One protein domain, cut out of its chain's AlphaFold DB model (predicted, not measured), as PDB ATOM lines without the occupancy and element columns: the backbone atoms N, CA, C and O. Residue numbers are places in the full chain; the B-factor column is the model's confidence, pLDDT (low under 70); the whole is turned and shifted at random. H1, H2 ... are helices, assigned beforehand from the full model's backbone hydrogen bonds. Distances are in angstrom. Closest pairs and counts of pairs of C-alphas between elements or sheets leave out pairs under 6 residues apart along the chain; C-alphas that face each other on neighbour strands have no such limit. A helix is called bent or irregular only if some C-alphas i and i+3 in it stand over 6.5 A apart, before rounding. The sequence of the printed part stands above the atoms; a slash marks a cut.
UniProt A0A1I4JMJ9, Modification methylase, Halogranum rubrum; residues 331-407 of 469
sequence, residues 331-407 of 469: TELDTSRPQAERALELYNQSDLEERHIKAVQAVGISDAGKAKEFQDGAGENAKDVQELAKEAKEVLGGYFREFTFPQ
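AT A GLANCE: This is residues 331 to 407 of the 469 residues of the protein "Modification methylase" of Halogranum rubrum (UniProt A0A1I4JMJ9). A sharply kinked helix, H3, makes the core of an elongated body, with H2 packed across it and H1 packed near its kink. The long link from H2 to H3 reaches the end opposite H1, at Gly 377. The printed part has 77 residues, 43 of them in three named helices, in the order H1, H2, H3; there is no named strand and the class is all helix. The whole is compact, with a radius of gyration of the C-alphas of 12.2 A and spans of 40 by 22 by 17 A.

IN THESE COORDINATES: H1 is residues 338 to 348, 15.3 A from first to last C-alpha, and begins with C-alpha 338 at (120.148, 166.938, 132.240). H2 is residues 354 to 363, 14.3 A long, with C-alpha 354 at (140.697, 172.148, 134.702). H3 is residues 383 to 404, 18.5 A from first to last C-alpha, and ends with C-alpha 404 at (130.136, 178.355, 138.353).

HOW THE PARTS SIT: H3 is irregular, with C-alphas 395 and 398 9.2 A apart, and has a kink of 125 degrees near residue 398; its line is a rough one. H1 touches H3 with residues 395 to 402 of H3 alone; the closest C-alphas, of Ala 343 and Tyr 399, are 5.2 A apart. Their lines stand at a steep tilt of 40 degrees, opposite ways. H2 touches H3, about perpendicular at 90 degrees; the closest C-alphas, of Val 360 and Ala 389, are 4.5 A apart. H1 and H2 are apart. In H1 and H2 every O i to N i+4 pair is within hydrogen-bond range; in H3, 12 of 18 are.

THE WHOLE: The two C-alphas farthest apart, of Ser 336 and Gly 377, are 40.3 A apart. The printed part has no cut. The link from H1 to H2 is tight, and that from H2 to H3, residues 364 to 382, is long. The mean pLDDT of the printed part is 80.3; residues 366 to 380 and residue 406 are under 70.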
ATOM      1  N   THR A 331     134.736 169.333 137.953       82.50
ATOM      2  CA  THR A 331     133.846 168.555 137.083       82.50
ATOM      3  C   THR A 331     132.763 167.790 137.834       82.50
ATOM      4  O   THR A 331     131.937 167.125 137.213       82.50
ATOM      5  N   GLU A 332     132.728 167.917 139.157       82.88
ATOM      6  CA  GLU A 332     131.821 167.203 140.054       82.88
ATOM      7  C   GLU A 332     130.449 167.893 140.056       82.88
ATOM      8  O   GLU A 332     130.070 168.634 140.968       82.88
ATOM      9  N   LEU A 333     129.728 167.698 138.953       81.06
ATOM     10  CA  LEU A 333     128.376 168.195 138.740       81.06
ATOM     11  C   LEU A 333     127.344 167.111 139.076       81.06
ATOM     12  O   LEU A 333     127.567 165.928 138.839       81.06
ATOM     13  N   ASP A 334     126.175 167.530 139.562       76.12
ATOM     14  CA  ASP A 334     125.029 166.642 139.769       76.12
ATOM     15  C   ASP A 334     124.398 166.253 138.421       76.12
ATOM     16  O   ASP A 334     123.535 166.959 137.890       76.12
ATOM     17  N   THR A 335     124.846 165.132 137.854       79.75
ATOM     18  CA  THR A 335     124.405 164.630 136.543       79.75
ATOM     19  C   THR A 335     122.987 164.063 136.541       79.75
ATOM     20  O   THR A 335     122.470 163.776 135.463       79.75
ATOM     21  N   SER A 336     122.297 163.988 137.687       71.25
ATOM     22  CA  SER A 336     120.847 163.732 137.692       71.25
ATOM     23  C   SER A 336     120.075 164.846 136.968       71.25
ATOM     24  O   SER A 336     118.964 164.640 136.471       71.25
ATOM     25  N   ARG A 337     120.679 166.039 136.863       76.25
ATOM     26  CA  ARG A 337     120.159 167.176 136.105       76.25
ATOM     27  C   ARG A 337     120.649 167.101 134.651       76.25
ATOM     28  O   ARG A 337     121.848 167.249 134.411       76.25
ATOM     29  N   PRO A 338     119.749 167.037 133.650       84.12
ATOM     30  CA  PRO A 338     120.148 166.938 132.240       84.12
ATOM     31  C   PRO A 338     121.054 168.082 131.756       84.12
ATOM     32  O   PRO A 338     121.865 167.911 130.850       84.12
ATOM     33  N   GLN A 339     120.931 169.276 132.350       85.12
ATOM     34  CA  GLN A 339     121.795 170.410 132.009       85.12
ATOM     35  C   GLN A 339     123.239 170.205 132.482       85.12
ATOM     36  O   GLN A 339     124.158 170.622 131.782       85.12
ATOM     37  N   ALA A 340     123.431 169.574 133.641       85.06
ATOM     38  CA  ALA A 340     124.741 169.281 134.211       85.06
ATOM     39  C   ALA A 340     125.431 168.138 133.456       85.06
ATOM     40  O   ALA A 340     126.600 168.262 133.098       85.06
ATOM     41  N   GLU A 341     124.686 167.082 133.119       88.88
ATOM     42  CA  GLU A 341     125.167 166.005 132.245       88.88
ATOM     43  C   GLU A 341     125.640 166.566 130.896       88.88
ATOM     44  O   GLU A 341     126.783 166.355 130.487       88.88
ATOM     45  N   ARG A 342     124.814 167.399 130.250       90.12
ATOM     46  CA  ARG A 342     125.173 168.032 128.977       90.12
ATOM     47  C   ARG A 342     126.388 168.957 129.086       90.12
ATOM     48  O   ARG A 342     127.186 169.040 128.152       90.12
ATOM     49  N   ALA A 343     126.523 169.678 130.195       90.56
ATOM     50  CA  ALA A 343     127.670 170.540 130.458       90.56
ATOM     51  C   ALA A 343     128.973 169.726 130.541       90.56
ATOM     52  O   ALA A 343     129.984 170.128 129.961       90.56
ATOM     53  N   LEU A 344     128.925 168.561 131.194       91.25
ATOM     54  CA  LEU A 344     130.056 167.648 131.326       91.25
ATOM     55  C   LEU A 344     130.424 166.982 129.991       91.25
ATOM     56  O   LEU A 344     131.604 166.891 129.659       91.25
ATOM     57  N   GLU A 345     129.439 166.589 129.179       93.31
ATOM     58  CA  GLU A 345     129.680 166.093 127.814       93.31
ATOM     59  C   GLU A 345     130.432 167.114 126.952       93.31
ATOM     60  O   GLU A 345     131.392 166.758 126.271       93.31
ATOM     61  N   LEU A 346     130.003 168.382 126.983       93.19
ATOM     62  CA  LEU A 346     130.643 169.461 126.225       93.19
ATOM     63  C   LEU A 346     132.080 169.699 126.686       93.19
ATOM     64  O   LEU A 346     132.957 169.883 125.846       93.19
ATOM     65  N   TYR A 347     132.320 169.664 127.998       93.38
ATOM     66  CA  TYR A 347     133.666 169.743 128.559       93.38
ATOM     67  C   TYR A 347     134.542 168.582 128.059       93.38
ATOM     68  O   TYR A 347     135.589 168.827 127.464       93.38
ATOM     69  N   ASN A 348     134.068 167.338 128.179       93.31
ATOM     70  CA  ASN A 348     134.808 166.132 127.780       93.31
ATOM     71  C   ASN A 348     135.078 166.029 126.268       93.31
ATOM     72  O   ASN A 348     136.009 165.344 125.852       93.31
ATOM     73  N   GLN A 349     134.255 166.671 125.435       95.31
ATOM     74  CA  GLN A 349     134.424 166.721 123.976       95.31
ATOM     75  C   GLN A 349     135.276 167.907 123.503       95.31
ATOM     76  O   GLN A 349     135.454 168.086 122.296       95.31
ATOM     77  N   SER A 350     135.770 168.729 124.427       94.44
ATOM     78  CA  SER A 350     136.540 169.936 124.133       94.44
ATOM     79  C   SER A 350     138.002 169.815 124.555       94.44
ATOM     80  O   SER A 350     138.382 168.884 125.257       94.44
ATOM     81  N   ASP A 351     138.806 170.808 124.175       93.75
ATOM     82  CA  ASP A 351     140.194 170.956 124.632       93.75
ATOM     83  C   ASP A 351     140.296 171.724 125.971       93.75
ATOM     84  O   ASP A 351     141.371 172.191 126.355       93.75
ATOM     85  N   LEU A 352     139.175 171.912 126.682       94.06
ATOM     86  CA  LEU A 352     139.176 172.593 127.971       94.06
ATOM     87  C   LEU A 352     139.843 171.732 129.043       94.06
ATOM     88  O   LEU A 352     139.474 170.594 129.302       94.06
ATOM     89  N   GLU A 353     140.801 172.341 129.723       93.25
ATOM     90  CA  GLU A 353     141.437 171.814 130.929       93.25
ATOM     91  C   GLU A 353     140.821 172.387 132.217       93.25
ATOM     92  O   GLU A 353     140.199 173.454 132.209       93.25
ATOM     93  N   GLU A 354     141.131 171.760 133.353       89.69
ATOM     94  CA  GLU A 354     140.697 172.148 134.702       89.69
ATOM     95  C   GLU A 354     140.947 173.633 135.034       89.69
ATOM     96  O   GLU A 354     140.112 174.299 135.650       89.69
ATOM     97  N   ARG A 355     142.069 174.203 134.564       91.31
ATOM     98  CA  ARG A 355     142.395 175.631 134.749       91.31
ATOM     99  C   ARG A 355     141.344 176.571 134.152       91.31
ATOM    100  O   ARG A 355     141.109 177.642 134.704       91.31
ATOM    101  N   HIS A 356     140.686 176.175 133.063       93.88
ATOM    102  CA  HIS A 356     139.630 176.973 132.440       93.88
ATOM    103  C   HIS A 356     138.366 176.963 133.302       93.88
ATOM    104  O   HIS A 356     137.698 177.986 133.444       93.88
ATOM    105  N   ILE A 357     138.070 175.832 133.946       91.38
ATOM    106  CA  ILE A 357     136.945 175.713 134.874       91.38
ATOM    107  C   ILE A 357     137.200 176.517 136.152       91.38
ATOM    108  O   ILE A 357     136.351 177.316 136.551       91.38
ATOM    109  N   LYS A 358     138.400 176.412 136.735       88.12
ATOM    110  CA  LYS A 358     138.829 177.261 137.861       88.12
ATOM    111  C   LYS A 358     138.726 178.750 137.514       88.12
ATOM    112  O   LYS A 358     138.233 179.543 138.317       88.12
ATOM    113  N   ALA A 359     139.095 179.128 136.290       88.94
ATOM    114  CA  ALA A 359     138.933 180.491 135.798       88.94
ATOM    115  C   ALA A 359     137.454 180.913 135.689       88.94
ATOM    116  O   ALA A 359     137.086 181.994 136.154       88.94
ATOM    117  N   VAL A 360     136.572 180.054 135.162       88.50
ATOM    118  CA  VAL A 360     135.115 180.294 135.143       88.50
ATOM    119  C   VAL A 360     134.555 180.495 136.550       88.50
ATOM    120  O   VAL A 360     133.740 181.395 136.754       88.50
ATOM    121  N   GLN A 361     135.001 179.711 137.527       87.00
ATOM    122  CA  GLN A 361     134.568 179.817 138.923       87.00
ATOM    123  C   GLN A 361     135.061 181.100 139.600       87.00
ATOM    124  O   GLN A 361     134.321 181.707 140.380       87.00
ATOM    125  N   ALA A 362     136.291 181.522 139.296       84.00
ATOM    126  CA  ALA A 362     136.874 182.755 139.812       84.00
ATOM    127  C   ALA A 362     136.172 184.000 139.245       84.00
ATOM    128  O   ALA A 362     135.837 184.928 139.992       84.00
ATOM    129  N   VAL A 363     135.892 183.998 137.936       84.12
ATOM    130  CA  VAL A 363     135.174 185.082 137.249       84.12
ATOM    131  C   VAL A 363     133.687 185.085 137.608       84.12
ATOM    132  O   VAL A 363     133.131 186.141 137.874       84.12
ATOM    133  N   GLY A 364     133.034 183.927 137.678       80.00
ATOM    134  CA  GLY A 364     131.612 183.809 137.998       80.00
ATOM    135  C   GLY A 364     130.658 184.190 136.850       80.00
ATOM    136  O   GLY A 364     131.033 184.293 135.675       80.00
ATOM    137  N   ILE A 365     129.373 184.354 137.205       73.62
ATOM    138  CA  ILE A 365     128.260 184.636 136.269       73.62
ATOM    139  C   ILE A 365     128.259 186.098 135.794       73.62
ATOM    140  O   ILE A 365     127.816 186.384 134.682       73.62
ATOM    141  N   SER A 366     128.761 187.010 136.623       64.50
ATOM    142  CA  SER A 366     128.975 188.428 136.319       64.50
ATOM    143  C   SER A 366     130.468 188.725 136.258       64.50
ATOM    144  O   SER A 366     131.213 188.093 136.991       64.50
ATOM    145  N   ASP A 367     130.893 189.746 135.512       55.22
ATOM    146  CA  ASP A 367     132.306 190.179 135.467       55.22
ATOM    147  C   ASP A 367     132.865 190.642 136.834       55.22
ATOM    148  O   ASP A 367     134.068 190.817 136.997       55.22
ATOM    149  N   ALA A 368     132.005 190.797 137.847       47.62
ATOM    150  CA  ALA A 368     132.389 190.972 139.244       47.62
ATOM    151  C   ALA A 368     132.637 189.602 139.912       47.62
ATOM    152  O   ALA A 368     131.700 188.963 140.405       47.62
ATOM    153  N   GLY A 369     133.894 189.152 139.896       50.16
ATOM    154  CA  GLY A 369     134.340 187.880 140.475       50.16
ATOM    155  C   GLY A 369     134.083 187.740 141.980       50.16
ATOM    156  O   GLY A 369     134.033 188.719 142.724       50.16
ATOM    157  N   LYS A 370     133.925 186.491 142.445       51.19
ATOM    158  CA  LYS A 370     133.716 186.140 143.869       51.19
ATOM    159  C   LYS A 370     134.965 185.562 144.555       51.19
ATOM    160  O   LYS A 370     134.909 185.295 145.754       51.19
ATOM    161  N   ALA A 371     136.061 185.343 143.829       50.88
ATOM    162  CA  ALA A 371     137.290 184.751 144.361       50.88
ATOM    163  C   ALA A 371     138.314 185.827 144.765       50.88
ATOM    164  O   ALA A 371     138.531 186.772 144.014       50.88
ATOM    165  N   LYS A 372     138.938 185.681 145.946       50.00
ATOM    166  CA  LYS A 372     139.966 186.606 146.471       50.00
ATOM    167  C   LYS A 372     141.405 186.226 146.092       50.00
ATOM    168  O   LYS A 372     142.272 187.086 146.154       50.00
ATOM    169  N   GLU A 373     141.667 184.976 145.710       53.66
ATOM    170  CA  GLU A 373     143.040 184.460 145.543       53.66
ATOM    171  C   GLU A 373     143.772 184.968 144.290       53.66
ATOM    172  O   GLU A 373     144.996 185.030 144.293       53.66
ATOM    173  N   PHE A 374     143.048 185.383 143.244       50.75
ATOM    174  CA  PHE A 374     143.622 185.762 141.938       50.75
ATOM    175  C   PHE A 374     143.374 187.228 141.553       50.75
ATOM    176  O   PHE A 374     143.392 187.584 140.370       50.75
ATOM    177  N   GLN A 375     143.096 188.079 142.541       54.16
ATOM    178  CA  GLN A 375     142.802 189.492 142.315       54.16
ATOM    179  C   GLN A 375     144.094 190.300 142.191       54.16
ATOM    180  O   GLN A 375     144.999 190.174 143.019       54.16
ATOM    181  N   ASP A 376     144.170 191.180 141.194       51.06
ATOM    182  CA  ASP A 376     145.115 192.286 141.255       51.06
ATOM    183  C   ASP A 376     144.583 193.380 142.201       51.06
ATOM    184  O   ASP A 376     143.424 193.378 142.625       51.06
ATOM    185  N   GLY A 377     145.457 194.307 142.608       46.53
ATOM    186  CA  GLY A 377     145.179 195.289 143.665       46.53
ATOM    187  C   GLY A 377     143.995 196.241 143.419       46.53
ATOM    188  O   GLY A 377     143.742 197.095 144.268       46.53
ATOM    189  N   ALA A 378     143.280 196.119 142.295       50.78
ATOM    190  CA  ALA A 378     142.079 196.882 141.964       50.78
ATOM    191  C   ALA A 378     140.766 196.076 142.075       50.78
ATOM    192  O   ALA A 378     139.701 196.625 141.797       50.78
ATOM    193  N   GLY A 379     140.809 194.814 142.522       58.25
ATOM    194  CA  GLY A 379     139.618 193.967 142.660       58.25
ATOM    195  C   GLY A 379     139.161 193.309 141.354       58.25
ATOM    196  O   GLY A 379     138.048 192.786 141.299       58.25
ATOM    197  N   GLU A 380     140.007 193.317 140.318       61.03
ATOM    198  CA  GLU A 380     139.790 192.601 139.060       61.03
ATOM    199  C   GLU A 380     140.625 191.308 139.036       61.03
ATOM    200  O   GLU A 380     141.707 191.229 139.619       61.03
ATOM    201  N   ASN A 381     140.109 190.258 138.390       71.56
ATOM    202  CA  ASN A 381     140.868 189.018 138.197       71.56
ATOM    203  C   ASN A 381     142.022 189.255 137.212       71.56
ATOM    204  O   ASN A 381     141.851 190.005 136.247       71.56
ATOM    205  N   ALA A 382     143.151 188.566 137.401       83.31
ATOM    206  CA  ALA A 382     144.287 188.629 136.480       83.31
ATOM    207  C   ALA A 382     143.886 188.321 135.015       83.31
ATOM    208  O   ALA A 382     142.943 187.574 134.745       83.31
ATOM    209  N   LYS A 383     144.578 188.936 134.044       84.88
ATOM    210  CA  LYS A 383     144.192 188.891 132.616       84.88
ATOM    211  C   LYS A 383     144.167 187.482 132.029       84.88
ATOM    212  O   LYS A 383     143.273 187.163 131.257       84.88
ATOM    213  N   ASP A 384     145.125 186.656 132.418       87.50
ATOM    214  CA  ASP A 384     145.207 185.241 132.061       87.50
ATOM    215  C   ASP A 384     143.987 184.455 132.568       87.50
ATOM    216  O   ASP A 384     143.401 183.672 131.823       87.50
ATOM    217  N   VAL A 385     143.528 184.729 133.794       87.06
ATOM    218  CA  VAL A 385     142.292 184.146 134.346       87.06
ATOM    219  C   VAL A 385     141.066 184.596 133.542       87.06
ATOM    220  O   VAL A 385     140.176 183.793 133.264       87.06
ATOM    221  N   GLN A 386     141.006 185.861 133.123       88.12
ATOM    222  CA  GLN A 386     139.905 186.356 132.288       88.12
ATOM    223  C   GLN A 386     139.883 185.699 130.898       88.12
ATOM    224  O   GLN A 386     138.806 185.352 130.406       88.12
ATOM    225  N   GLU A 387     141.047 185.509 130.273       91.38
ATOM    226  CA  GLU A 387     141.187 184.856 128.965       91.38
ATOM    227  C   GLU A 387     140.756 183.384 129.026       91.38
ATOM    228  O   GLU A 387     139.870 182.983 128.269       91.38
ATOM    229  N   LEU A 388     141.255 182.619 130.002       94.00
ATOM    230  CA  LEU A 388     140.868 181.217 130.214       94.00
ATOM    231  C   LEU A 388     139.359 181.056 130.467       94.00
ATOM    232  O   LEU A 388     138.718 180.148 129.934       94.00
ATOM    233  N   ALA A 389     138.763 181.951 131.262       90.69
ATOM    234  CA  ALA A 389     137.324 181.929 131.520       90.69
ATOM    235  C   ALA A 389     136.506 182.253 130.262       90.69
ATOM    236  O   ALA A 389     135.404 181.724 130.085       90.69
ATOM    237  N   LYS A 390     137.012 183.138 129.398       92.50
ATOM    238  CA  LYS A 390     136.362 183.493 128.135       92.50
ATOM    239  C   LYS A 390     136.382 182.318 127.161       92.50
ATOM    240  O   LYS A 390     135.329 181.998 126.615       92.50
ATOM    241  N   GLU A 391     137.523 181.651 127.007       94.12
ATOM    242  CA  GLU A 391     137.659 180.442 126.183       94.12
ATOM    243  C   GLU A 391     136.670 179.355 126.626       94.12
ATOM    244  O   GLU A 391     135.906 178.830 125.814       94.12
ATOM    245  N   ALA A 392     136.576 179.100 127.936       93.62
ATOM    246  CA  ALA A 392     135.588 178.172 128.485       93.62
ATOM    247  C   ALA A 392     134.143 178.577 128.176       93.62
ATOM    248  O   ALA A 392     133.334 177.738 127.785       93.62
ATOM    249  N   LYS A 393     133.792 179.859 128.348       93.31
ATOM    250  CA  LYS A 393     132.437 180.374 128.084       93.31
ATOM    251  C   LYS A 393     132.060 180.275 126.602       93.31
ATOM    252  O   LYS A 393     130.894 180.035 126.297       93.31
ATOM    253  N   GLU A 394     133.017 180.446 125.691       93.75
ATOM    254  CA  GLU A 394     132.798 180.294 124.247       93.75
ATOM    255  C   GLU A 394     132.509 178.835 123.867       93.75
ATOM    256  O   GLU A 394     131.575 178.579 123.107       93.75
ATOM    257  N   VAL A 395     133.248 177.885 124.447       93.94
ATOM    258  CA  VAL A 395     133.067 176.444 124.205       93.94
ATOM    259  C   VAL A 395     131.797 175.905 124.871       93.94
ATOM    260  O   VAL A 395     130.985 175.238 124.230       93.94
ATOM    261  N   LEU A 396     131.591 176.206 126.155       91.38
ATOM    262  CA  LEU A 396     130.478 175.678 126.953       91.38
ATOM    263  C   LEU A 396     129.154 176.417 126.685       91.38
ATOM    264  O   LEU A 396     128.086 175.973 127.116       91.38
ATOM    265  N   GLY A 397     129.188 177.562 126.000       91.25
ATOM    266  CA  GLY A 397     128.005 178.371 125.723       91.25
ATOM    267  C   GLY A 397     127.285 178.769 127.011       91.25
ATOM    268  O   GLY A 397     127.889 179.331 127.911       91.25
ATOM    269  N   GLY A 398     125.984 178.485 127.127       87.69
ATOM    270  CA  GLY A 398     125.203 178.761 128.342       87.69
ATOM    271  C   GLY A 398     125.423 177.773 129.497       87.69
ATOM    272  O   GLY A 398     125.040 178.091 130.626       87.69
ATOM    273  N   TYR A 399     126.039 176.616 129.223       89.44
ATOM    274  CA  TYR A 399     126.238 175.519 130.178       89.44
ATOM    275  C   TYR A 399     127.391 175.771 131.155       89.44
ATOM    276  O   TYR A 399     127.446 175.132 132.201       89.44
ATOM    277  N   PHE A 400     128.246 176.771 130.898       88.56
ATOM    278  CA  PHE A 400     129.295 177.194 131.839       88.56
ATOM    279  C   PHE A 400     128.753 177.509 133.246       88.56
ATOM    280  O   PHE A 400     129.495 177.460 134.223       88.56
ATOM    281  N   ARG A 401     127.459 177.853 133.356       87.88
ATOM    282  CA  ARG A 401     126.806 178.166 134.631       87.88
ATOM    283  C   ARG A 401     126.752 176.974 135.584       87.88
ATOM    284  O   ARG A 401     126.816 177.185 136.793       87.88
ATOM    285  N   GLU A 402     126.682 175.752 135.063       86.00
ATOM    286  CA  GLU A 402     126.744 174.549 135.902       86.00
ATOM    287  C   GLU A 402     128.117 174.453 136.592       86.00
ATOM    288  O   GLU A 402     128.200 174.115 137.765       86.00
ATOM    289  N   PHE A 403     129.180 174.920 135.930       86.19
ATOM    290  CA  PHE A 403     130.534 174.970 136.486       86.19
ATOM    291  C   PHE A 403     130.810 176.177 137.396       86.19
ATOM    292  O   PHE A 403     131.843 176.202 138.060       86.19
ATOM    293  N   THR A 404     129.935 177.195 137.453       80.12
ATOM    294  CA  THR A 404     130.136 178.355 138.353       80.12
ATOM    295  C   THR A 404     129.806 178.074 139.817       80.12
ATOM    296  O   THR A 404     130.306 178.783 140.695       80.12
ATOM    297  N   PHE A 405     128.979 177.065 140.083       71.19
ATOM    298  CA  PHE A 405     128.625 176.622 141.431       71.19
ATOM    299  C   PHE A 405     128.882 175.118 141.551       71.19
ATOM    300  O   PHE A 405     127.931 174.353 141.696       71.19
ATOM    301  N   PRO A 406     130.150 174.689 141.434       68.25
ATOM    302  CA  PRO A 406     130.476 173.284 141.602       68.25
ATOM    303  C   PRO A 406     130.121 172.839 143.020       68.25
ATOM    304  O   PRO A 406     130.109 173.656 143.955       68.25
ATOM    305  N   GLN A 407     129.879 171.542 143.182       71.00
ATOM    306  CA  GLN A 407     129.795 170.965 144.514       71.00
ATOM    307  C   GLN A 407     131.139 171.150 145.227       71.00
ATOM    308  O   GLN A 407     132.211 171.140 144.613       71.00
TER     309      GLN A 407